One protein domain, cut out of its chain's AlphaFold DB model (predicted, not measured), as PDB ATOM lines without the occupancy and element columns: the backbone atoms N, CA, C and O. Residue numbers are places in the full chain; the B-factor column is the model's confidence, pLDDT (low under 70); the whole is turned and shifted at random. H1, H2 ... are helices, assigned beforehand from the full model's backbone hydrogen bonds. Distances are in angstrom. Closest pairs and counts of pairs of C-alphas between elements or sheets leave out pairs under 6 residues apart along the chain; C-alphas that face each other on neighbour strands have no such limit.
ATOM      1  N   SER A 419     161.507 198.480 241.303       87.75
ATOM      2  CA  SER A 419     160.063 198.721 241.354       87.75
ATOM      3  C   SER A 419     159.297 197.446 241.730       87.75
ATOM      4  O   SER A 419     159.795 196.329 241.557       87.75
ATOM      5  N   GLU A 420     158.057 197.592 242.203       85.44
ATOM      6  CA  GLU A 420     157.209 196.437 242.526       85.44
ATOM      7  C   GLU A 420     156.985 195.510 241.324       85.44
ATOM      8  O   GLU A 420     156.962 194.287 241.483       85.44
ATOM      9  N   ASP A 421     156.876 196.064 240.115       87.50
ATOM     10  CA  ASP A 421     156.696 195.281 238.893       87.50
ATOM     11  C   ASP A 421     157.959 194.496 238.523       87.50
ATOM     12  O   ASP A 421     157.868 193.309 238.196       87.50
ATOM     13  N   GLU A 422     159.144 195.108 238.640       88.06
ATOM     14  CA  GLU A 422     160.421 194.404 238.463       88.06
ATOM     15  C   GLU A 422     160.575 193.271 239.484       88.06
ATOM     16  O   GLU A 422     160.998 192.167 239.131       88.06
ATOM     17  N   LEU A 423     160.205 193.518 240.744       84.06
ATOM     18  CA  LEU A 423     160.235 192.514 241.805       84.06
ATOM     19  C   LEU A 423     159.258 191.371 241.508       84.06
ATOM     20  O   LEU A 423     159.643 190.204 241.604       84.06
ATOM     21  N   ARG A 424     158.024 191.669 241.080       83.50
ATOM     22  CA  ARG A 424     157.034 190.649 240.694       83.50
ATOM     23  C   ARG A 424     157.554 189.775 239.555       83.50
ATOM     24  O   ARG A 424     157.547 188.549 239.674       83.50
ATOM     25  N   GLN A 425     158.048 190.386 238.478       84.69
ATOM     26  CA  GLN A 425     158.611 189.662 237.335       84.69
ATOM     27  C   GLN A 425     159.804 188.797 237.746       84.69
ATOM     28  O   GLN A 425     159.906 187.644 237.324       84.69
ATOM     29  N   PHE A 426     160.674 189.322 238.611       81.75
ATOM     30  CA  PHE A 426     161.799 188.579 239.158       81.75
ATOM     31  C   PHE A 426     161.346 187.318 239.900       81.75
ATOM     32  O   PHE A 426     161.834 186.234 239.582       81.75
ATOM     33  N   TYR A 427     160.393 187.421 240.833       78.38
ATOM     34  CA  TYR A 427     159.906 186.265 241.594       78.38
ATOM     35  C   TYR A 427     159.171 185.236 240.724       78.38
ATOM     36  O   TYR A 427     159.342 184.033 240.928       78.38
ATOM     37  N   VAL A 428     158.415 185.679 239.714       78.31
ATOM     38  CA  VAL A 428     157.773 184.776 238.744       78.31
ATOM     39  C   VAL A 428     158.826 184.037 237.913       78.31
ATOM     40  O   VAL A 428     158.786 182.810 237.806       78.31
ATOM     41  N   ALA A 429     159.818 184.756 237.380       76.12
ATOM     42  CA  ALA A 429     160.913 184.168 236.611       76.12
ATOM     43  C   ALA A 429     161.822 183.269 237.463       76.12
ATOM     44  O   ALA A 429     162.500 182.382 236.941       76.12
ATOM     45  N   LEU A 430     161.839 183.462 238.782       72.81
ATOM     46  CA  LEU A 430     162.636 182.665 239.703       72.81
ATOM     47  C   LEU A 430     162.200 181.199 239.727       72.81
ATOM     48  O   LEU A 430     163.059 180.320 239.833       72.81
ATOM     49  N   LYS A 431     160.898 180.929 239.537       69.50
ATOM     50  CA  LYS A 431     160.322 179.574 239.460       69.50
ATOM     51  C   LYS A 431     161.041 178.690 238.441       69.50
ATOM     52  O   LYS A 431     161.350 177.538 238.732       69.50
ATOM     53  N   SER A 432     161.397 179.233 237.277       64.50
ATOM     54  CA  SER A 432     162.100 178.486 236.224       64.50
ATOM     55  C   SER A 432     163.622 178.417 236.421       64.50
ATOM     56  O   SER A 432     164.294 177.608 235.782       64.50
ATOM     57  N   ARG A 433     164.187 179.222 237.331       61.59
ATOM     58  CA  ARG A 433     165.640 179.382 237.546       61.59
ATOM     59  C   ARG A 433     166.147 178.698 238.819       61.59
ATOM     60  O   ARG A 433     167.327 178.760 239.145       61.59
ATOM     61  N   LEU A 434     165.269 178.008 239.534       55.28
ATOM     62  CA  LEU A 434     165.396 177.683 240.952       55.28
ATOM     63  C   LEU A 434     166.313 176.498 241.320       55.28
ATOM     64  O   LEU A 434     166.422 176.126 242.487       55.28
ATOM     65  N   ARG A 435     167.138 176.006 240.385       55.59
ATOM     66  CA  ARG A 435     168.306 175.146 240.705       55.59
ATOM     67  C   ARG A 435     169.392 175.886 241.524       55.59
ATOM     68  O   ARG A 435     170.490 175.376 241.717       55.59
ATOM     69  N   LEU A 436     169.079 177.098 241.986       55.66
ATOM     70  CA  LEU A 436     169.918 178.094 242.649       55.66
ATOM     71  C   LEU A 436     169.658 178.205 244.161       55.66
ATOM     72  O   LEU A 436     170.133 179.161 244.765       55.66
ATOM     73  N   GLY A 437     168.932 177.256 244.771       55.09
ATOM     74  CA  GLY A 437     168.318 177.344 246.110       55.09
ATOM     75  C   GLY A 437     169.120 178.049 247.218       55.09
ATOM     76  O   GLY A 437     168.548 178.817 247.983       55.09
ATOM     77  N   ARG A 438     170.451 177.906 247.260       56.88
ATOM     78  CA  ARG A 438     171.309 178.588 248.253       56.88
ATOM     79  C   ARG A 438     171.407 180.116 248.100       56.88
ATOM     80  O   ARG A 438     171.668 180.790 249.087       56.88
ATOM     81  N   LEU A 439     171.233 180.668 246.896       56.97
ATOM     82  CA  LEU A 439     171.278 182.122 246.643       56.97
ATOM     83  C   LEU A 439     169.959 182.824 246.986       56.97
ATOM     84  O   LEU A 439     169.945 184.031 247.204       56.97
ATOM     85  N   LEU A 440     168.859 182.071 247.020       59.34
ATOM     86  CA  LEU A 440     167.499 182.609 247.140       59.34
ATOM     87  C   LEU A 440     166.986 182.634 248.572       59.34
ATOM     88  O   LEU A 440     165.996 183.292 248.856       59.34
ATOM     89  N   LEU A 441     167.700 181.971 249.476       59.66
ATOM     90  CA  LEU A 441     167.420 182.006 250.902       59.66
ATOM     91  C   LEU A 441     168.189 183.132 251.629       59.66
ATOM     92  O   LEU A 441     168.338 183.110 252.849       59.66
ATOM     93  N   GLY A 442     168.694 184.127 250.889       62.62
ATOM     94  CA  GLY A 442     169.199 185.364 251.482       62.62
ATOM     95  C   GLY A 442     168.075 186.150 252.168       62.62
ATOM     96  O   GLY A 442     166.921 186.079 251.762       62.62
ATOM     97  N   ARG A 443     168.414 186.937 253.197       64.00
ATOM     98  CA  ARG A 443     167.455 187.721 254.001       64.00
ATOM     99  C   ARG A 443     166.492 188.561 253.148       64.00
ATOM    100  O   ARG A 443     165.288 188.471 253.333       64.00
ATOM    101  N   LEU A 444     167.033 189.338 252.205       60.50
ATOM    102  CA  LEU A 444     166.280 190.295 251.382       60.50
ATOM    103  C   LEU A 444     165.202 189.620 250.505       60.50
ATOM    104  O   LEU A 444     164.051 190.051 250.563       60.50
ATOM    105  N   PRO A 445     165.513 188.538 249.759       67.94
ATOM    106  CA  PRO A 445     164.490 187.787 249.038       67.94
ATOM    107  C   PRO A 445     163.446 187.093 249.905       67.94
ATOM    108  O   PRO A 445     162.363 186.835 249.412       67.94
ATOM    109  N   LEU A 446     163.747 186.737 251.158       73.19
ATOM    110  CA  LEU A 446     162.809 185.973 251.991       73.19
ATOM    111  C   LEU A 446     161.771 186.843 252.694       73.19
ATOM    112  O   LEU A 446     160.661 186.385 252.935       73.19
ATOM    113  N   THR A 447     162.123 188.082 253.038       73.50
ATOM    114  CA  THR A 447     161.251 188.971 253.821       73.50
ATOM    115  C   THR A 447     160.314 189.818 252.967       73.50
ATOM    116  O   THR A 447     159.471 190.527 253.505       73.50
ATOM    117  N   HIS A 448     160.478 189.805 251.644       81.19
ATOM    118  CA  HIS A 448     159.635 190.592 250.755       81.19
ATOM    119  C   HIS A 448     158.242 189.946 250.611       81.19
ATOM    120  O   HIS A 448     158.181 188.739 250.376       81.19
ATOM    121  N   PRO A 449     157.126 190.704 250.638       78.31
ATOM    122  CA  PRO A 449     155.772 190.141 250.529       78.31
ATOM    123  C   PRO A 449     155.570 189.243 249.299       78.31
ATOM    124  O   PRO A 449     154.997 188.161 249.383       78.31
ATOM    125  N   MET A 450     156.136 189.640 248.155       81.56
ATOM    126  CA  MET A 450     156.082 188.848 246.916       81.56
ATOM    127  C   MET A 450     156.753 187.470 247.043       81.56
ATOM    128  O   MET A 450     156.389 186.541 246.326       81.56
ATOM    129  N   ALA A 451     157.715 187.304 247.952       81.19
ATOM    130  CA  ALA A 451     158.340 186.013 248.186       81.19
ATOM    131  C   ALA A 451     157.358 185.024 248.812       81.19
ATOM    132  O   ALA A 451     157.299 183.880 248.362       81.19
ATOM    133  N   ALA A 452     156.551 185.468 249.780       78.62
ATOM    134  CA  ALA A 452     155.509 184.651 250.397       78.62
ATOM    135  C   ALA A 452     154.490 184.154 249.361       78.62
ATOM    136  O   ALA A 452     154.084 182.997 249.397       78.62
ATOM    137  N   THR A 453     154.156 184.981 248.370       79.38
ATOM    138  CA  THR A 453     153.200 184.606 247.318       79.38
ATOM    139  C   THR A 453     153.816 183.717 246.234       79.38
ATOM    140  O   THR A 453     153.216 182.730 245.814       79.38
ATOM    141  N   TYR A 454     155.009 184.059 245.737       77.56
ATOM    142  CA  TYR A 454     155.531 183.478 244.493       77.56
ATOM    143  C   TYR A 454     156.702 182.506 244.680       77.56
ATOM    144  O   TYR A 454     156.957 181.705 243.779       77.56
ATOM    145  N   LEU A 455     157.416 182.553 245.809       80.44
ATOM    146  CA  LEU A 455     158.664 181.810 246.018       80.44
ATOM    147  C   LEU A 455     158.581 180.788 247.152       80.44
ATOM    148  O   LEU A 455     158.938 179.630 246.942       80.44
ATOM    149  N   LEU A 456     158.154 181.196 248.347       83.25
ATOM    150  CA  LEU A 456     158.242 180.371 249.552       83.25
ATOM    151  C   LEU A 456     157.400 179.092 249.476       83.25
ATOM    152  O   LEU A 456     157.965 178.037 249.763       83.25
ATOM    153  N   PRO A 457     156.137 179.105 249.002       82.62
ATOM    154  CA  PRO A 457     155.365 177.877 248.839       82.62
ATOM    155  C   PRO A 457     156.046 176.920 247.858       82.62
ATOM    156  O   PRO A 457     156.101 175.721 248.103       82.62
ATOM    157  N   TYR A 458     156.640 177.469 246.795       79.75
ATOM    158  CA  TYR A 458     157.305 176.703 245.747       79.75
ATOM    159  C   TYR A 458     158.636 176.079 246.195       79.75
ATOM    160  O   TYR A 458     159.002 174.984 245.759       79.75
ATOM    161  N   LEU A 459     159.363 176.780 247.067       81.44
ATOM    162  CA  LEU A 459     160.674 176.376 247.561       81.44
ATOM    163  C   LEU A 459     160.591 175.493 248.811       81.44
ATOM    164  O   LEU A 459     161.343 174.529 248.895       81.44
ATOM    165  N   LEU A 460     159.719 175.836 249.767       86.50
ATOM    166  CA  LEU A 460     159.655 175.253 251.115       86.50
ATOM    167  C   LEU A 460     158.643 174.111 251.255       86.50
ATOM    168  O   LEU A 460     158.577 173.495 252.315       86.50
ATOM    169  N   ARG A 461     157.874 173.793 250.208       87.06
ATOM    170  CA  ARG A 461     156.981 172.627 250.188       87.06
ATOM    171  C   ARG A 461     157.565 171.553 249.269       87.06
ATOM    172  O   ARG A 461     157.385 171.628 248.053       87.06
ATOM    173  N   PRO A 462     158.326 170.584 249.805       87.31
ATOM    174  CA  PRO A 462     158.802 169.471 249.003       87.31
ATOM    175  C   PRO A 462     157.638 168.552 248.615       87.31
ATOM    176  O   PRO A 462     156.712 168.349 249.399       87.31
ATOM    177  N   TYR A 463     157.691 167.970 247.417       85.94
ATOM    178  CA  TYR A 463     156.690 166.991 246.989       85.94
ATOM    179  C   TYR A 463     157.127 165.557 247.304       85.94
ATOM    180  O   TYR A 463     158.316 165.215 247.265       85.94
ATOM    181  N   ARG A 464     156.131 164.707 247.571       79.62
ATOM    182  CA  ARG A 464     156.289 163.265 247.789       79.62
ATOM    183  C   ARG A 464     156.064 162.507 246.485       79.62
ATOM    184  O   ARG A 464     155.090 162.765 245.787       79.62
ATOM    185  N   GLY A 465     156.943 161.553 246.185       71.75
ATOM    186  CA  GLY A 465     156.816 160.665 245.024       71.75
ATOM    187  C   GLY A 465     157.924 160.819 243.981       71.75
ATOM    188  O   GLY A 465     158.838 161.632 244.117       71.75
ATOM    189  N   ALA A 466     157.851 159.984 242.941       66.25
ATOM    190  CA  ALA A 466     158.880 159.877 241.905       66.25
ATOM    191  C   ALA A 466     158.814 160.987 240.837       66.25
ATOM    192  O   ALA A 466     159.804 161.226 240.149       66.25
ATOM    193  N   ALA A 467     157.672 161.668 240.701       68.44
ATOM    194  CA  ALA A 467     157.437 162.692 239.688       68.44
ATOM    195  C   ALA A 467     156.855 163.971 240.303       68.44
ATOM    196  O   ALA A 467     156.153 163.929 241.313       68.44
ATOM    197  N   ARG A 468     157.164 165.113 239.681       72.94
ATOM    198  CA  ARG A 468     156.687 166.431 240.112       72.94
ATOM    199  C   ARG A 468     155.177 166.567 239.843       72.94
ATOM    200  O   ARG A 468     154.752 166.190 238.751       72.94
ATOM    201  N   PRO A 469     154.393 167.146 240.773       73.81
ATOM    202  CA  PRO A 469     152.980 167.430 240.541       73.81
ATOM    203  C   PRO A 469     152.770 168.333 239.313       73.81
ATOM    204  O   PRO A 469     153.549 169.278 239.126       73.81
ATOM    205  N   PRO A 470     151.731 168.078 238.495       65.81
ATOM    206  CA  PRO A 470     151.441 168.860 237.291       65.81
ATOM    207  C   PRO A 470     151.115 170.328 237.602       65.81
ATOM    208  O   PRO A 470     151.472 171.204 236.819       65.81
ATOM    209  N   ASP A 471     150.556 170.601 238.784       65.94
ATOM    210  CA  ASP A 471     150.145 171.940 239.237       65.94
ATOM    211  C   ASP A 471     151.334 172.879 239.511       65.94
ATOM    212  O   ASP A 471     151.178 174.080 239.700       65.94
ATOM    213  N   GLY A 472     152.565 172.354 239.498       62.91
ATOM    214  CA  GLY A 472     153.776 173.169 239.471       62.91
ATOM    215  C   GLY A 472     154.149 173.847 240.790       62.91
ATOM    216  O   GLY A 472     155.213 174.464 240.829       62.91
ATOM    217  N   ASP A 473     153.375 173.670 241.860       67.69
ATOM    218  CA  ASP A 473     153.516 174.364 243.150       67.69
ATOM    219  C   ASP A 473     154.659 173.884 244.050       67.69
ATOM    220  O   ASP A 473     154.883 174.450 245.115       67.69
ATOM    221  N   CYS A 474     155.426 172.876 243.638       75.06
ATOM    222  CA  CYS A 474     156.561 172.359 244.405       75.06
ATOM    223  C   CYS A 474     157.772 172.135 243.490       75.06
ATOM    224  O   CYS A 474     157.644 171.549 242.409       75.06
ATOM    225  N   LEU A 475     158.953 172.605 243.903       76.12
ATOM    226  CA  LEU A 475     160.189 172.504 243.116       76.12
ATOM    227  C   LEU A 475     160.941 171.188 243.340       76.12
ATOM    228  O   LEU A 475     161.391 170.556 242.383       76.12
ATOM    229  N   LEU A 476     161.152 170.825 244.605       79.00
ATOM    230  CA  LEU A 476     162.081 169.770 245.005       79.00
ATOM    231  C   LEU A 476     161.323 168.558 245.535       79.00
ATOM    232  O   LEU A 476     160.363 168.701 246.288       79.00
ATOM    233  N   SER A 477     161.797 167.365 245.175       84.62
ATOM    234  CA  SER A 477     161.421 166.148 245.892       84.62
ATOM    235  C   SER A 477     162.005 166.188 247.302       84.62
ATOM    236  O   SER A 477     163.036 166.831 247.518       84.62
ATOM    237  N   GLU A 478     161.406 165.462 248.244       88.88
ATOM    238  CA  GLU A 478     161.912 165.386 249.624       88.88
ATOM    239  C   GLU A 478     163.412 165.039 249.694       88.88
ATOM    240  O   GLU A 478     164.164 165.720 250.386       88.88
ATOM    241  N   ALA A 479     163.888 164.081 248.889       83.06
ATOM    242  CA  ALA A 479     165.305 163.699 248.856       83.06
ATOM    243  C   ALA A 479     166.237 164.848 248.417       83.06
ATOM    244  O   ALA A 479     167.295 165.072 249.006       83.06
ATOM    245  N   ASN A 480     165.853 165.607 247.384       79.25
ATOM    246  CA  ASN A 480     166.644 166.755 246.934       79.25
ATOM    247  C   ASN A 480     166.524 167.935 247.906       79.25
ATOM    248  O   ASN A 480     167.494 168.659 248.108       79.25
ATOM    249  N   PHE A 481     165.361 168.121 248.527       85.19
ATOM    250  CA  PHE A 481     165.151 169.130 249.556       85.19
ATOM    251  C   PHE A 481     166.052 168.879 250.772       85.19
ATOM    252  O   PHE A 481     166.755 169.790 251.218       85.19
ATOM    253  N   GLN A 482     166.096 167.636 251.256       85.50
ATOM    254  CA  GLN A 482     166.934 167.225 252.382       85.50
ATOM    255  C   GLN A 482     168.426 167.384 252.070       85.50
ATOM    256  O   GLN A 482     169.179 167.896 252.892       85.50
ATOM    257  N   ARG A 483     168.868 167.045 250.853       78.56
ATOM    258  CA  ARG A 483     170.276 167.222 250.464       78.56
ATOM    259  C   ARG A 483     170.677 168.690 250.286       78.56
ATOM    260  O   ARG A 483     171.771 169.085 250.685       78.56
ATOM    261  N   GLU A 484     169.834 169.499 249.643       74.06
ATOM    262  CA  GLU A 484     170.235 170.827 249.158       74.06
ATOM    263  C   GLU A 484     169.840 171.981 250.089       74.06
ATOM    264  O   GLU A 484     170.590 172.958 250.190       74.06
ATOM    265  N   LEU A 485     168.672 171.900 250.744       79.50
ATOM    266  CA  LEU A 485     168.090 173.008 251.509       79.50
ATOM    267  C   LEU A 485     168.154 172.807 253.019       79.50
ATOM    268  O   LEU A 485     168.428 173.777 253.723       79.50
ATOM    269  N   VAL A 486     167.960 171.589 253.534       83.88
ATOM    270  CA  VAL A 486     167.957 171.331 254.990       83.88
ATOM    271  C   VAL A 486     169.227 171.822 255.702       83.88
ATOM    272  O   VAL A 486     169.076 172.546 256.691       83.88
ATOM    273  N   PRO A 487     170.460 171.582 255.199       78.56
ATOM    274  CA  PRO A 487     171.671 172.107 255.838       78.56
ATOM    275  C   PRO A 487     171.664 173.635 255.976       78.56
ATOM    276  O   PRO A 487     172.212 174.196 256.923       78.56
ATOM    277  N   TYR A 488     171.027 174.324 255.026       74.56
ATOM    278  CA  TYR A 488     170.930 175.776 255.019       74.56
ATOM    279  C   TYR A 488     169.772 176.282 255.887       74.56
ATOM    280  O   TYR A 488     169.946 177.244 256.629       74.56
ATOM    281  N   LEU A 489     168.609 175.630 255.844       81.50
ATOM    282  CA  LEU A 489     167.464 175.961 256.697       81.50
ATOM    283  C   LEU A 489     167.828 175.828 258.176       81.50
ATOM    284  O   LEU A 489     167.524 176.727 258.954       81.50
ATOM    285  N   ALA A 490     168.567 174.779 258.549       80.50
ATOM    286  CA  ALA A 490     169.087 174.611 259.903       80.50
ATOM    287  C   ALA A 490     169.991 175.783 260.331       80.50
ATOM    288  O   ALA A 490     169.932 176.235 261.474       80.50
ATOM    289  N   MET A 491     170.799 176.322 259.413       76.81
ATOM    290  CA  MET A 491     171.619 177.506 259.670       76.81
ATOM    291  C   MET A 491     170.766 178.779 259.795       76.81
ATOM    292  O   MET A 491     170.982 179.567 260.714       76.81
ATOM    293  N   VAL A 492     169.792 178.991 258.904       77.75
ATOM    294  CA  VAL A 492     168.981 180.220 258.881       77.75
ATOM    295  C   VAL A 492     167.958 180.284 260.007       77.75
ATOM    296  O   VAL A 492     167.772 181.354 260.578       77.75
ATOM    297  N   LEU A 493     167.371 179.159 260.416       79.50
ATOM    298  CA  LEU A 493     166.480 179.102 261.581       79.50
ATOM    299  C   LEU A 493     167.178 179.560 262.876       79.50
ATOM    300  O   LEU A 493     166.521 180.073 263.783       79.50
ATOM    301  N   ARG A 494     168.514 179.440 262.953       78.94
ATOM    302  CA  ARG A 494     169.331 179.922 264.083       78.94
ATOM    303  C   ARG A 494     169.588 181.430 264.048       78.94
ATOM    304  O   ARG A 494     170.020 181.991 265.056       78.94
ATOM    305  N   ILE A 495     169.344 182.098 262.920       78.75
ATOM    306  CA  ILE A 495     169.516 183.546 262.801       78.75
ATOM    307  C   ILE A 495     168.424 184.238 263.622       78.75
ATOM    308  O   ILE A 495     167.237 183.908 263.547       78.75
ATOM    309  N   ARG A 496     168.821 185.236 264.420       77.44
ATOM    310  CA  ARG A 496     167.919 186.034 265.267       77.44
ATOM    311  C   ARG A 496     167.145 187.105 264.482       77.44
ATOM    312  O   ARG A 496     166.960 188.208 264.971       77.44
ATOM    313  N   ASP A 497     166.680 186.775 263.281       81.00
ATOM    314  CA  ASP A 497     165.850 187.651 262.453       81.00
ATOM    315  C   ASP A 497     164.391 187.179 262.510       81.00
ATOM    316  O   ASP A 497     164.089 186.042 262.141       81.00
ATOM    317  N   LEU A 498     163.506 188.013 263.064       82.44
ATOM    318  CA  LEU A 498     162.101 187.663 263.277       82.44
ATOM    319  C   LEU A 498     161.339 187.498 261.947       82.44
ATOM    320  O   LEU A 498     160.770 186.422 261.768       82.44
ATOM    321  N   PRO A 499     161.370 188.460 260.999       81.94
ATOM    322  CA  PRO A 499     160.728 188.300 259.693       81.94
ATOM    323  C   PRO A 499     161.124 187.020 258.952       81.94
ATOM    324  O   PRO A 499     160.255 186.283 258.489       81.94
ATOM    325  N   VAL A 500     162.423 186.710 258.886       82.31
ATOM    326  CA  VAL A 500     162.900 185.482 258.229       82.31
ATOM    327  C   VAL A 500     162.374 184.243 258.951       82.31
ATOM    328  O   VAL A 500     161.926 183.298 258.304       82.31
ATOM    329  N   ARG A 501     162.391 184.230 260.290       86.06
ATOM    330  CA  ARG A 501     161.901 183.078 261.055       86.06
ATOM    331  C   ARG A 501     160.399 182.881 260.883       86.06
ATOM    332  O   ARG A 501     159.990 181.741 260.707       86.06
ATOM    333  N   CYS A 502     159.602 183.948 260.890       85.06
ATOM    334  CA  CYS A 502     158.162 183.862 260.643       85.06
ATOM    335  C   CYS A 502     157.872 183.268 259.259       85.06
ATOM    336  O   CYS A 502     157.138 182.289 259.171       85.06
ATOM    337  N   ALA A 503     158.538 183.770 258.214       84.69
ATOM    338  CA  ALA A 503     158.394 183.266 256.847       84.69
ATOM    339  C   ALA A 503     158.769 181.775 256.714       84.69
ATOM    340  O   ALA A 503     158.111 181.011 256.010       84.69
ATOM    341  N   LEU A 504     159.817 181.326 257.414       86.88
ATOM    342  CA  LEU A 504     160.195 179.909 257.434       86.88
ATOM    343  C   LEU A 504     159.211 179.048 258.238       86.88
ATOM    344  O   LEU A 504     158.927 177.917 257.833       86.88
ATOM    345  N   LEU A 505     158.719 179.559 259.371       88.50
ATOM    346  CA  LEU A 505     157.805 178.849 260.266       88.50
ATOM    347  C   LEU A 505     156.411 178.664 259.663       88.50
ATOM    348  O   LEU A 505     155.793 177.629 259.895       88.50
ATOM    349  N   GLU A 506     155.956 179.599 258.830       89.25
ATOM    350  CA  GLU A 506     154.689 179.496 258.096       89.25
ATOM    351  C   GLU A 506     154.610 178.220 257.238       89.25
ATOM    352  O   GLU A 506     153.564 177.577 257.133       89.25
ATOM    353  N   HIS A 507     155.740 177.793 256.670       89.00
ATOM    354  CA  HIS A 507     155.829 176.581 255.854       89.00
ATOM    355  C   HIS A 507     156.409 175.374 256.600       89.00
ATOM    356  O   HIS A 507     156.536 174.300 256.014       89.00
ATOM    357  N   PHE A 508     156.743 175.518 257.883       89.62
ATOM    358  CA  PHE A 508     157.423 174.489 258.671       89.62
ATOM    359  C   PHE A 508     156.726 173.124 258.690       89.62
ATOM    360  O   PHE A 508     157.430 172.129 258.510       89.62
ATOM    361  N   PRO A 509     155.382 173.021 258.793       90.44
ATOM    362  CA  PRO A 509     154.704 171.724 258.737       90.44
ATOM    363  C   PRO A 509     154.984 170.918 257.458       90.44
ATOM    364  O   PRO A 509     154.858 169.699 257.470       90.44
ATOM    365  N   ALA A 510     155.370 171.576 256.358       88.44
ATOM    366  CA  ALA A 510     155.629 170.915 255.083       88.44
ATOM    367  C   ALA A 510     157.004 170.229 255.008       88.44
ATOM    368  O   ALA A 510     157.188 169.347 254.172       88.44
ATOM    369  N   TYR A 511     157.970 170.629 255.841       89.12
ATOM    370  CA  TYR A 511     159.346 170.124 255.767       89.12
ATOM    371  C   TYR A 511     159.947 169.712 257.113       89.12
ATOM    372  O   TYR A 511     161.068 169.204 257.144       89.12
ATOM    373  N   CYS A 512     159.246 169.908 258.235       89.75
ATOM    374  CA  CYS A 512     159.785 169.640 259.570       89.75
ATOM    375  C   CYS A 512     160.209 168.180 259.784       89.75
ATOM    376  O   CYS A 512     161.114 167.929 260.577       89.75
ATOM    377  N   HIS A 513     159.589 167.229 259.078       88.81
ATOM    378  CA  HIS A 513     159.941 165.804 259.122       88.81
ATOM    379  C   HIS A 513     161.243 165.469 258.388       88.81
ATOM    380  O   HIS A 513     161.767 164.379 258.582       88.81
ATOM    381  N   LEU A 514     161.756 166.380 257.554       88.56
ATOM    382  CA  LEU A 514     163.026 166.229 256.831       88.56
ATOM    383  C   LEU A 514     164.208 166.863 257.570       88.56
ATOM    384  O   LEU A 514     165.349 166.750 257.124       88.56
ATOM    385  N   LEU A 515     163.942 167.589 258.658       85.50
ATOM    386  CA  LEU A 515     164.983 168.125 259.521       85.50
ATOM    387  C   LEU A 515     165.428 167.003 260.463       85.50
ATOM    388  O   LEU A 515     164.679 166.610 261.356       85.50
TER     389      LEU A 515
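AT A GLANCE: This is residues 419 to 515 of the 518 residues of an uncharacterized protein of Macrostomum lignano (UniProt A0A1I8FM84). A compact pile of eight mostly short helices, with the short H5 near its middle: the longest helix, H1, runs along one side, and H8 lies on the opposite side, with H3 and H4 between them and H7 at H8's other flank. A wide loop, residues 461 to 477, leads from H5 to H6 and reaches the end of the whole that is farthest from the beginning of H1. The printed part has 97 residues with eight named helices, H1 to H8 in order along the chain, and no named strand, and its class is all helix. It is compact, with a radius of gyration of the C-alphas of 12.9 A, and spans 39 by 34 by 20 A.

HOW THE PARTS SIT: H1, residues 420 to 433, touches H4, residues 449 to 454; their closest C-alphas, those of Tyr 427 and Tyr 454, are 5.9 A apart. The two run the same way at a tilt of 37 degrees, only just steep. H2, residues 437 to 440, touches no helix; its closest C-alpha pair with H7, residues 486 to 493, is Arg 438 and Tyr 488 at 7.3 A. H3, residues 443 to 447, touches H8, residues 498 to 506, with the C-alphas of Thr 447 and Val 500 closest at 5.9 A. H4 is close to but not clearly touching H8, at a shallow tilt of 27 degrees, the same way; the closest C-alphas, of Ala 452 and Ala 503, are 7.2 A apart. H5, residues 456 to 460, meets H4 only through their link. H6, residues 478 to 484, is close to but not clearly touching H2, the C-alphas of Gly 437 and Glu 484 being closest at 7.4 A. H7 and H8 only just touch, with 3 pairs of C-alphas within 8 A; the closest, of Leu 493 and Arg 501, are 6.1 A apart, and the helices run opposite ways at a steep tilt of 46 degrees. H1 and H8 are apart. In H3, H4, H5, H6 and H8 every O i to N i+4 pair is within hydrogen-bond range, against 7 of 10 in H1 and 3 of 4 in H7; H2 is too short for such a pair.

IN THESE COORDINATES: H1 begins at C-alpha 420, (157.209, 196.437, 242.526), and is 19.7 A long from first to last C-alpha. H6 is 10.0 A long, H7 10.3 A and H8 12.2 A. H8 ends at C-alpha 506, (154.689, 179.496, 258.096).

THE WHOLE: The C-alphas of Ser 419 and Ala 466 are the two farthest apart, at 38.9 A. The printed part has no cut. The link from H5 to H6, 17 residues, is long, and the other links are tight. The mean pLDDT of the printed part is 77.6; it is under 70 in residues 431 to 445, 466 to 467 and 470 to 473.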